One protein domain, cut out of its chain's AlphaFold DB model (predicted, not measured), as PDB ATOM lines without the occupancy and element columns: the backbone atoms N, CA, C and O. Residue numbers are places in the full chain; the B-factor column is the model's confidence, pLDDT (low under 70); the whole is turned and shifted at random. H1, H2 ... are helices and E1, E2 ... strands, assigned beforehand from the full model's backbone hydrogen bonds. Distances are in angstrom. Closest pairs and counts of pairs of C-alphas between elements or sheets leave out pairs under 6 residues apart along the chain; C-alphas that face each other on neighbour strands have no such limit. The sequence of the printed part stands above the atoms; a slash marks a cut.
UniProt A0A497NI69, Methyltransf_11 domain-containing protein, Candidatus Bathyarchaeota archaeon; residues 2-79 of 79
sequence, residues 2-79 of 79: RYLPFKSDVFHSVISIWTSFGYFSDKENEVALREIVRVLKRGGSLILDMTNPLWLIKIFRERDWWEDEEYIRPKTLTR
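What this domain is: This is residues 2 to 79 of the 79 residues of the protein "Methyltransf_11 domain-containing protein" of Candidatus Bathyarchaeota archaeon (UniProt A0A497NI69). A small body of two parallel strands side by side, E1 and E2, with the helix H1 packed near them by its residues 33 to 39, gives way to a long arm, residues 52 to 79, that sticks out and holds the short helices H2 and H3. The printed part has 78 residues, with E1, H1, E2, H2 and H3 in that order, a mixed class of helices and strands. It is extended, with a radius of gyration of the C-alphas of 21.0 A and a flat outline of 65 by 41 by 22 A.

How they stand to each other: Look first at E1, residues 11 to 16, and E2, residues 40 to 48: they are parallel neighbours at 16 degrees, with N 14 and O 45 3.0 A apart and N 47 and O 14 2.9 A apart, within hydrogen-bond range. E2 bends by 118 degrees at residue 43. Between them in the chain comes H1, residues 26 to 39, which completes a strand-helix-strand unit, two parallel strands joined through a helix, with a right-handed crossover. Its closest C-alphas to E1 are those of Val 39 and Phe 11, 6.1 A apart; to E2, those of Ile 36 and Leu 46, 7.8 A apart. H2, residues 53 to 59, and H3, residues 69 to 72, are apart from each other, and both are apart from E1 and H1. Every O i to N i+4 pair is within hydrogen-bond range in H1 and H2; H3 is too short for such a pair.

Where its parts are: Find C-alpha 11 at (135.960, 77.962, 104.564), where E1 begins its 13.7 A. H1 then runs 20.3 A, E2 14.0 A and H2 10.0 A. H3, 5.6 A long, ends at C-alpha 72, (98.668, 90.576, 128.000).

The domain as a whole: The C-alphas farthest apart, of Arg 42 and Arg 79, are 67.5 A apart. The printed part has no cut and no long link. Residues 66 and 69 to 79 have pLDDT under 70.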
ATOM      1  N   ARG A   2     134.114  92.159 113.390       90.19
ATOM      2  CA  ARG A   2     135.355  92.771 112.857       90.19
ATOM      3  C   ARG A   2     136.587  91.870 113.026       90.19
ATOM      4  O   ARG A   2     137.696  92.287 112.737       90.19
ATOM      5  N   TYR A   3     136.381  90.665 113.550       94.75
ATOM      6  CA  TYR A   3     137.415  89.674 113.802       94.75
ATOM      7  C   TYR A   3     136.786  88.284 113.747       94.75
ATOM      8  O   TYR A   3     135.735  88.061 114.356       94.75
ATOM      9  N   LEU A   4     137.426  87.373 113.020       95.44
ATOM     10  CA  LEU A   4     137.060  85.966 112.929       95.44
ATOM     11  C   LEU A   4     138.199  85.113 113.516       95.44
ATOM     12  O   LEU A   4     139.293  85.110 112.948       95.44
ATOM     13  N   PRO A   5     137.976  84.347 114.602       96.06
ATOM     14  CA  PRO A   5     139.014  83.560 115.280       96.06
ATOM     15  C   PRO A   5     139.368  82.265 114.524       96.06
ATOM     16  O   PRO A   5     139.541  81.198 115.107       96.06
ATOM     17  N   PHE A   6     139.466  82.348 113.200       97.00
ATOM     18  CA  PHE A   6     139.782  81.247 112.304       97.00
ATOM     19  C   PHE A   6     141.053  81.562 111.524       97.00
ATOM     20  O   PHE A   6     141.389  82.726 111.288       97.00
ATOM     21  N   LYS A   7     141.760  80.514 111.100       97.12
ATOM     22  CA  LYS A   7     142.893  80.655 110.179       97.12
ATOM     23  C   LYS A   7     142.405  81.136 108.806       97.12
ATOM     24  O   LYS A   7     141.211  81.093 108.513       97.12
ATOM     25  N   SER A   8     143.333  81.616 107.986       97.94
ATOM     26  CA  SER A   8     143.039  81.944 106.590       97.94
ATOM     27  C   SER A   8     142.735  80.683 105.772       97.94
ATOM     28  O   SER A   8     143.185  79.598 106.146       97.94
ATOM     29  N   ASP A   9     141.990  80.827 104.674       98.00
ATOM     30  CA  ASP A   9     141.712  79.751 103.706       98.00
ATOM     31  C   ASP A   9     141.064  78.482 104.312       98.00
ATOM     32  O   ASP A   9     141.366  77.346 103.933       98.00
ATOM     33  N   VAL A  10     140.148  78.651 105.268       98.19
ATOM     34  CA  VAL A  10     139.496  77.532 105.974       98.19
ATOM     35  C   VAL A  10     138.148  77.175 105.352       98.19
ATOM     36  O   VAL A  10     137.844  75.994 105.170       98.19
ATOM     37  N   PHE A  11     137.341  78.172 104.994       98.44
ATOM     38  CA  PHE A  11     135.960  77.962 104.564       98.44
ATOM     39  C   PHE A  11     135.821  78.015 103.043       98.44
ATOM     40  O   PHE A  11     136.436  78.844 102.378       98.44
ATOM     41  N   HIS A  12     134.976  77.150 102.478       98.38
ATOM     42  CA  HIS A  12     134.557  77.281 101.076       98.38
ATOM     43  C   HIS A  12     133.473  78.346 100.904       98.38
ATOM     44  O   HIS A  12     133.425  78.989  99.860       98.38
ATOM     45  N   SER A  13     132.633  78.539 101.925       97.88
ATOM     46  CA  SER A  13     131.534  79.495 101.874       97.88
ATOM     47  C   SER A  13     131.344  80.210 103.205       97.88
ATOM     48  O   SER A  13     131.494  79.604 104.266       97.88
ATOM     49  N   VAL A  14     130.964  81.483 103.135       97.38
ATOM     50  CA  VAL A  14     130.506  82.295 104.269       97.38
ATOM     51  C   VAL A  14     129.125  82.845 103.931       97.38
ATOM     52  O   VAL A  14     128.879  83.256 102.799       97.38
ATOM     53  N   ILE A  15     128.225  82.838 104.910       96.50
ATOM     54  CA  ILE A  15     126.836  83.268 104.743       96.50
ATOM     55  C   ILE A  15     126.532  84.352 105.780       96.50
ATOM     56  O   ILE A  15     126.728  84.138 106.975       96.50
ATOM     57  N   SER A  16     126.038  85.504 105.325       94.25
ATOM     58  CA  SER A  16     125.442  86.545 106.168       94.25
ATOM     59  C   SER A  16     123.978  86.700 105.771       94.25
ATOM     60  O   SER A  16     123.693  87.124 104.656       94.25
ATOM     61  N   ILE A  17     123.067  86.301 106.659       95.19
ATOM     62  CA  ILE A  17     121.612  86.280 106.422       95.19
ATOM     63  C   ILE A  17     120.873  87.250 107.346       95.19
ATOM     64  O   ILE A  17     121.457  87.740 108.318       95.19
ATOM     65  N   TRP A  18     119.600  87.520 107.054       91.06
ATOM     66  CA  TRP A  18     118.729  88.396 107.845       91.06
ATOM     67  C   TRP A  18     119.221  89.836 107.895       91.06
ATOM     68  O   TRP A  18     119.130  90.500 108.926       91.06
ATOM     69  N   THR A  19     119.788  90.319 106.788       86.69
ATOM     70  CA  THR A  19     120.302  91.694 106.669       86.69
ATOM     71  C   THR A  19     121.345  92.063 107.728       86.69
ATOM     72  O   THR A  19     121.505  93.224 108.074       86.69
ATOM     73  N   SER A  20     122.088  91.083 108.252       89.06
ATOM     74  CA  SER A  20     123.010  91.280 109.385       89.06
ATOM     75  C   SER A  20     124.278  92.093 109.054       89.06
ATOM     76  O   SER A  20     125.054  92.418 109.957       89.06
ATOM     77  N   PHE A  21     124.533  92.397 107.778       92.69
ATOM     78  CA  PHE A  21     125.684  93.178 107.317       92.69
ATOM     79  C   PHE A  21     125.281  94.628 107.000       92.69
ATOM     80  O   PHE A  21     124.217  94.864 106.439       92.69
ATOM     81  N   GLY A  22     126.150  95.599 107.317       89.88
ATOM     82  CA  GLY A  22     125.945  97.017 106.977       89.88
ATOM     83  C   GLY A  22     125.552  97.940 108.138       89.88
ATOM     84  O   GLY A  22     125.416  99.137 107.924       89.88
ATOM     85  N   TYR A  23     125.420  97.426 109.366       89.69
ATOM     86  CA  TYR A  23     125.082  98.232 110.554       89.69
ATOM     87  C   TYR A  23     126.264  98.985 111.190       89.69
ATOM     88  O   TYR A  23     126.051  99.822 112.066       89.69
ATOM     89  N   PHE A  24     127.509  98.676 110.813       92.56
ATOM     90  CA  PHE A  24     128.684  99.400 111.316       92.56
ATOM     91  C   PHE A  24     129.018 100.611 110.440       92.56
ATOM     92  O   PHE A  24     128.422 100.798 109.380       92.56
ATOM     93  N   SER A  25     130.009 101.408 110.852       95.62
ATOM     94  CA  SER A  25     130.587 102.426 109.966       95.62
ATOM     95  C   SER A  25     131.239 101.790 108.732       95.62
ATOM     96  O   SER A  25     131.651 100.627 108.767       95.62
ATOM     97  N   ASP A  26     131.405 102.557 107.652       96.12
ATOM     98  CA  ASP A  26     132.023 102.075 106.406       96.12
ATOM     99  C   ASP A  26     133.389 101.421 106.642       96.12
ATOM    100  O   ASP A  26     133.657 100.321 106.155       96.12
ATOM    101  N   LYS A  27     134.222 102.044 107.484       96.94
ATOM    102  CA  LYS A  27     135.543 101.522 107.856       96.94
ATOM    103  C   LYS A  27     135.453 100.165 108.554       96.94
ATOM    104  O   LYS A  27     136.282  99.285 108.343       96.94
ATOM    105  N   GLU A  28     134.460  99.981 109.411       96.38
ATOM    106  CA  GLU A  28     134.272  98.736 110.153       96.38
ATOM    107  C   GLU A  28     133.651  97.634 109.297       96.38
ATOM    108  O   GLU A  28     134.019  96.467 109.449       96.38
ATOM    109  N   ASN A  29     132.752  97.994 108.379       95.94
ATOM    110  CA  ASN A  29     132.218  97.082 107.373       95.94
ATOM    111  C   ASN A  29     133.330  96.602 106.427       95.94
ATOM    112  O   ASN A  29     133.383  95.418 106.101       95.94
ATOM    113  N   GLU A  30     134.268  97.475 106.053       97.12
ATOM    114  CA  GLU A  30     135.446  97.090 105.272       97.12
ATOM    115  C   GLU A  30     136.317  96.072 106.024       97.12
ATOM    116  O   GLU A  30     136.708  95.050 105.458       97.12
ATOM    117  N   VAL A  31     136.576  96.296 107.317       97.81
ATOM    118  CA  VAL A  31     137.306  95.334 108.164       97.81
ATOM    119  C   VAL A  31     136.573  93.991 108.229       97.81
ATOM    120  O   VAL A  31     137.200  92.943 108.086       97.81
ATOM    121  N   ALA A  32     135.249  94.006 108.390       96.56
ATOM    122  CA  ALA A  32     134.433  92.795 108.391       96.56
ATOM    123  C   ALA A  32     134.560  92.008 107.074       96.56
ATOM    124  O   ALA A  32     134.773  90.796 107.098       96.56
ATOM    125  N   LEU A  33     134.486  92.690 105.925       96.69
ATOM    126  CA  LEU A  33     134.651  92.065 104.609       96.69
ATOM    127  C   LEU A  33     136.057  91.499 104.416       96.69
ATOM    128  O   LEU A  33     136.198  90.387 103.911       96.69
ATOM    129  N   ARG A  34     137.097  92.217 104.855       97.19
ATOM    130  CA  ARG A  34     138.487  91.733 104.799       97.19
ATOM    131  C   ARG A  34     138.672  90.456 105.613       97.19
ATOM    132  O   ARG A  34     139.317  89.530 105.132       97.19
ATOM    133  N   GLU A  35     138.073  90.378 106.797       97.56
ATOM    134  CA  GLU A  35     138.100  89.166 107.618       97.56
ATOM    135  C   GLU A  35     137.369  87.998 106.950       97.56
ATOM    136  O   GLU A  35     137.886  86.882 106.941       97.56
ATOM    137  N   ILE A  36     136.207  88.244 106.338       97.12
ATOM    138  CA  ILE A  36     135.469  87.222 105.582       97.12
ATOM    139  C   ILE A  36     136.310  86.702 104.409       97.12
ATOM    140  O   ILE A  36     136.451  85.491 104.245       97.12
ATOM    141  N   VAL A  37     136.911  87.601 103.624       96.94
ATOM    142  CA  VAL A  37     137.796  87.236 102.507       96.94
ATOM    143  C   VAL A  37     139.005  86.446 102.998       96.94
ATOM    144  O   VAL A  37     139.380  85.467 102.367       96.94
ATOM    145  N   ARG A  38     139.596  86.827 104.138       97.94
ATOM    146  CA  ARG A  38     140.757  86.141 104.716       97.94
ATOM    147  C   ARG A  38     140.457  84.681 105.046       97.94
ATOM    148  O   ARG A  38     141.292  83.819 104.796       97.94
ATOM    149  N   VAL A  39     139.304  84.400 105.651       98.19
ATOM    150  CA  VAL A  39     138.958  83.033 106.077       98.19
ATOM    151  C   VAL A  39     138.421  82.166 104.935       98.19
ATOM    152  O   VAL A  39     138.375  80.941 105.080       98.19
ATOM    153  N   LEU A  40     138.014  82.773 103.818       98.44
ATOM    154  CA  LEU A  40     137.607  82.062 102.613       98.44
ATOM    155  C   LEU A  40     138.825  81.494 101.885       98.44
ATOM    156  O   LEU A  40     139.844  82.155 101.722       98.44
ATOM    157  N   LYS A  41     138.688  80.262 101.403       98.56
ATOM    158  CA  LYS A  41     139.612  79.676 100.432       98.56
ATOM    159  C   LYS A  41     139.583  80.471  99.133       98.56
ATOM    160  O   LYS A  41     138.547  81.020  98.753       98.56
ATOM    161  N   ARG A  42     140.678  80.428  98.373       96.56
ATOM    162  CA  ARG A  42     140.668  80.845  96.960       96.56
ATOM    163  C   ARG A  42     139.526  80.171  96.190       96.56
ATOM    164  O   ARG A  42     139.384  78.953  96.230       96.56
ATOM    165  N   GLY A  43     138.726  80.977  95.490       96.19
ATOM    166  CA  GLY A  43     137.529  80.513  94.776       96.19
ATOM    167  C   GLY A  43     136.317  80.227  95.675       96.19
ATOM    168  O   GLY A  43     135.285  79.792  95.173       96.19
ATOM    169  N   GLY A  44     136.423  80.465  96.984       97.75
ATOM    170  CA  GLY A  44     135.305  80.395  97.916       97.75
ATOM    171  C   GLY A  44     134.285  81.510  97.691       97.75
ATOM    172  O   GLY A  44     134.560  82.513  97.032       97.75
ATOM    173  N   SER A  45     133.086  81.323  98.237       98.06
ATOM    174  CA  SER A  45     131.935  82.195  97.988       98.06
ATOM    175  C   SER A  45     131.438  82.887  99.252       98.06
ATOM    176  O   SER A  45     131.323  82.286 100.318       98.06
ATOM    177  N   LEU A  46     131.075  84.158  99.118       97.00
ATOM    178  CA  LEU A  46     130.339  84.903 100.130       97.00
ATOM    179  C   LEU A  46     128.894  85.082  99.654       97.00
ATOM    180  O   LEU A  46     128.663  85.612  98.571       97.00
ATOM    181  N   ILE A  47     127.934  84.664 100.477       96.81
ATOM    182  CA  ILE A  47     126.504  84.882 100.257       96.81
ATOM    183  C   ILE A  47     126.043  85.957 101.242       96.81
ATOM    184  O   ILE A  47     126.113  85.757 102.457       96.81
ATOM    185  N   LEU A  48     125.590  87.095 100.713       95.19
ATOM    186  CA  LEU A  48     125.038  88.203 101.490       95.19
ATOM    187  C   LEU A  48     123.551  88.352 101.185       95.19
ATOM    188  O   LEU A  48     123.167  88.604 100.044       95.19
ATOM    189  N   ASP A  49     122.734  88.235 102.220       94.62
ATOM    190  CA  ASP A  49     121.332  88.625 102.210       94.62
ATOM    191  C   ASP A  49     121.225  90.111 102.564       94.62
ATOM    192  O   ASP A  49     121.540  90.525 103.684       94.62
ATOM    193  N   MET A  50     120.822  90.922 101.590       92.19
ATOM    194  CA  MET A  50     120.738  92.374 101.703       92.19
ATOM    195  C   MET A  50     119.394  92.848 101.162       92.19
ATOM    196  O   MET A  50     118.982  92.469 100.063       92.19
ATOM    197  N   THR A  51     118.743  93.752 101.889       89.75
ATOM    198  CA  THR A  51     117.545  94.425 101.387       89.75
ATOM    199  C   THR A  51     117.928  95.391 100.276       89.75
ATOM    200  O   THR A  51     118.840  96.199 100.432       89.75
ATOM    201  N   ASN A  52     117.189  95.361  99.167       90.81
ATOM    202  CA  ASN A  52     117.306  96.382  98.134       90.81
ATOM    203  C   ASN A  52     116.720  97.714  98.658       90.81
ATOM    204  O   ASN A  52     115.495  97.808  98.802       90.81
ATOM    205  N   PRO A  53     117.542  98.755  98.899       89.25
ATOM    206  CA  PRO A  53     117.059 100.008  99.474       89.25
ATOM    207  C   PRO A  53     116.088 100.733  98.538       89.25
ATOM    208  O   PRO A  53     115.114 101.318  99.003       89.25
ATOM    209  N   LEU A  54     116.284 100.644  97.217       93.56
ATOM    210  CA  LEU A  54     115.393 101.271  96.236       93.56
ATOM    211  C   LEU A  54     114.004 100.638  96.253       93.56
ATOM    212  O   LEU A  54     112.993 101.328  96.127       93.56
ATOM    213  N   TRP A  55     113.950  99.318  96.420       92.62
ATOM    214  CA  TRP A  55     112.678  98.621  96.541       92.62
ATOM    215  C   TRP A  55     111.993  98.957  97.865       92.62
ATOM    216  O   TRP A  55     110.803  99.266  97.861       92.62
ATOM    217  N   LEU A  56     112.750  98.984  98.968       90.62
ATOM    218  CA  LEU A  56     112.228  99.329 100.290       90.62
ATOM    219  C   LEU A  56     111.610 100.731 100.305       90.62
ATOM    220  O   LEU A  56     110.485 100.876 100.764       90.62
ATOM    221  N   ILE A  57     112.286 101.732  99.733       93.19
ATOM    222  CA  ILE A  57     111.766 103.107  99.621       93.19
ATOM    223  C   ILE A  57     110.436 103.134  98.856       93.19
ATOM    224  O   ILE A  57     109.511 103.839  99.247       93.19
ATOM    225  N   LYS A  58     110.315 102.349  97.777       94.06
ATOM    226  CA  LYS A  58     109.104 102.309  96.944       94.06
ATOM    227  C   LYS A  58     107.902 101.695  97.662       94.06
ATOM    228  O   LYS A  58     106.773 102.111  97.419       94.06
ATOM    229  N   ILE A  59     108.131 100.658  98.462       92.56
ATOM    230  CA  ILE A  59     107.055  99.910  99.123       92.56
ATOM    231  C   ILE A  59     106.820 100.342 100.569       92.56
ATOM    232  O   ILE A  59     105.893  99.832 101.200       92.56
ATOM    233  N   PHE A  60     107.657 101.241 101.096       89.38
ATOM    234  CA  PHE A  60     107.567 101.704 102.468       89.38
ATOM    235  C   PHE A  60     106.177 102.276 102.725       89.38
ATOM    236  O   PHE A  60     105.706 103.188 102.044       89.38
ATOM    237  N   ARG A  61     105.518 101.708 103.727       86.06
ATOM    238  CA  ARG A  61     104.320 102.259 104.338       86.06
ATOM    239  C   ARG A  61     104.655 102.431 105.797       86.06
ATOM    240  O   ARG A  61     105.161 101.492 106.414       86.06
ATOM    241  N   GLU A  62     104.376 103.614 106.318       83.25
ATOM    242  CA  GLU A  62     104.404 103.840 107.751       83.25
ATOM    243  C   GLU A  62     103.513 102.777 108.407       83.25
ATOM    244  O   GLU A  62     102.346 102.604 108.044       83.25
ATOM    245  N   ARG A  63     104.113 101.957 109.269       74.06
ATOM    246  CA  ARG A  63     103.383 101.034 110.130       74.06
ATOM    247  C   ARG A  63     103.550 101.553 111.536       74.06
ATOM    248  O   ARG A  63     104.674 101.617 112.029       74.06
ATOM    249  N   ASP A  64     102.426 101.848 112.161       72.31
ATOM    250  CA  ASP A  64     102.391 102.089 113.589       72.31
ATOM    251  C   ASP A  64     102.609 100.782 114.351       72.31
ATOM    252  O   ASP A  64     102.342  99.676 113.857       72.31
ATOM    253  N   TRP A  65     103.120 100.922 115.569       76.56
ATOM    254  CA  TRP A  65     103.117  99.847 116.546       76.56
ATOM    255  C   TRP A  65     101.673  99.604 116.981       76.56
ATOM    256  O   TRP A  65     101.008 100.517 117.460       76.56
ATOM    257  N   TRP A  66     101.196  98.374 116.812       68.56
ATOM    258  CA  TRP A  66      99.910  97.939 117.344       68.56
ATOM    259  C   TRP A  66     100.197  97.035 118.538       68.56
ATOM    260  O   TRP A  66     100.790  95.968 118.373       68.56
ATOM    261  N   GLU A  67      99.823  97.479 119.734       71.38
ATOM    262  CA  GLU A  67      99.779  96.618 120.912       71.38
ATOM    263  C   GLU A  67      98.471  95.829 120.872       71.38
ATOM    264  O   GLU A  67      97.380  96.396 120.895       71.38
ATOM    265  N   ASP A  68      98.580  94.507 120.763       71.19
ATOM    266  CA  ASP A  68      97.440  93.620 120.947       71.19
ATOM    267  C   ASP A  68      97.253  93.384 122.455       71.19
ATOM    268  O   ASP A  68      97.958  92.579 123.073       71.19
ATOM    269  N   GLU A  69      96.323  94.124 123.068       63.38
ATOM    270  CA  GLU A  69      95.982  93.988 124.491       63.38
ATOM    271  C   GLU A  69      95.456  92.583 124.856       63.38
ATOM    272  O   GLU A  69      95.392  92.228 126.039       63.38
ATOM    273  N   GLU A  70      95.081  91.747 123.880       61.31
ATOM    274  CA  GLU A  70      94.544  90.410 124.141       61.31
ATOM    275  C   GLU A  70      95.632  89.425 124.611       61.31
ATOM    276  O   GLU A  70      95.350  88.516 125.398       61.31
ATOM    277  N   TYR A  71      96.899  89.649 124.241       58.22
ATOM    278  CA  TYR A  71      98.020  88.773 124.617       58.22
ATOM    279  C   TYR A  71      98.579  89.032 126.029       58.22
ATOM    280  O   TYR A  71      99.290  88.186 126.576       58.22
ATOM    281  N   ILE A  72      98.233  90.171 126.648       60.78
ATOM    282  CA  ILE A  72      98.668  90.576 128.000       60.78
ATOM    283  C   ILE A  72      97.515  90.437 129.008       60.78
ATOM    284  O   ILE A  72      97.441  91.145 130.009       60.78
ATOM    285  N   ARG A  73      96.583  89.503 128.798       56.44
ATOM    286  CA  ARG A  73      95.711  89.077 129.897       56.44
ATOM    287  C   ARG A  73      96.398  87.938 130.642       56.44
ATOM    288  O   ARG A  73      96.518  86.846 130.076       56.44
ATOM    289  N   PRO A  74      96.840  88.121 131.903       57.97
ATOM    290  CA  PRO A  74      97.133  86.964 132.731       57.97
ATOM    291  C   PRO A  74      95.863  86.117 132.740       57.97
ATOM    292  O   PRO A  74      94.789  86.617 133.076       57.97
ATOM    293  N   LYS A  75      95.960  84.853 132.315       56.81
ATOM    294  CA  LYS A  75      94.875  83.894 132.517       56.81
ATOM    295  C   LYS A  75      94.647  83.838 134.020       56.81
ATOM    296  O   LYS A  75      95.414  83.195 134.733       56.81
ATOM    297  N   THR A  76      93.644  84.553 134.512       53.03
ATOM    298  CA  THR A  76      93.162  84.399 135.873       53.03
ATOM    299  C   THR A  76      92.718  82.950 135.970       53.03
ATOM    300  O   THR A  76      91.717  82.552 135.382       53.03
ATOM    301  N   LEU A  77      93.536  82.135 136.633       52.81
ATOM    302  CA  LEU A  77      93.165  80.798 137.067       52.81
ATOM    303  C   LEU A  77      92.052  80.985 138.099       52.81
ATOM    304  O   LEU A  77      92.316  81.149 139.289       52.81
ATOM    305  N   THR A  78      90.808  81.049 137.632       46.12
ATOM    306  CA  THR A  78      89.638  80.897 138.488       46.12
ATOM    307  C   THR A  78      89.654  79.470 139.018       46.12
ATOM    308  O   THR A  78      89.630  78.506 138.252       46.12
ATOM    309  N   ARG A  79      89.790  79.372 140.337       41.56
ATOM    310  CA  ARG A  79      89.688  78.145 141.118       41.56
ATOM    311  C   ARG A  79      88.240  77.916 141.530       41.56
ATOM    312  O   ARG A  79      87.543  78.933 141.745       41.56
TER     313      ARG A  79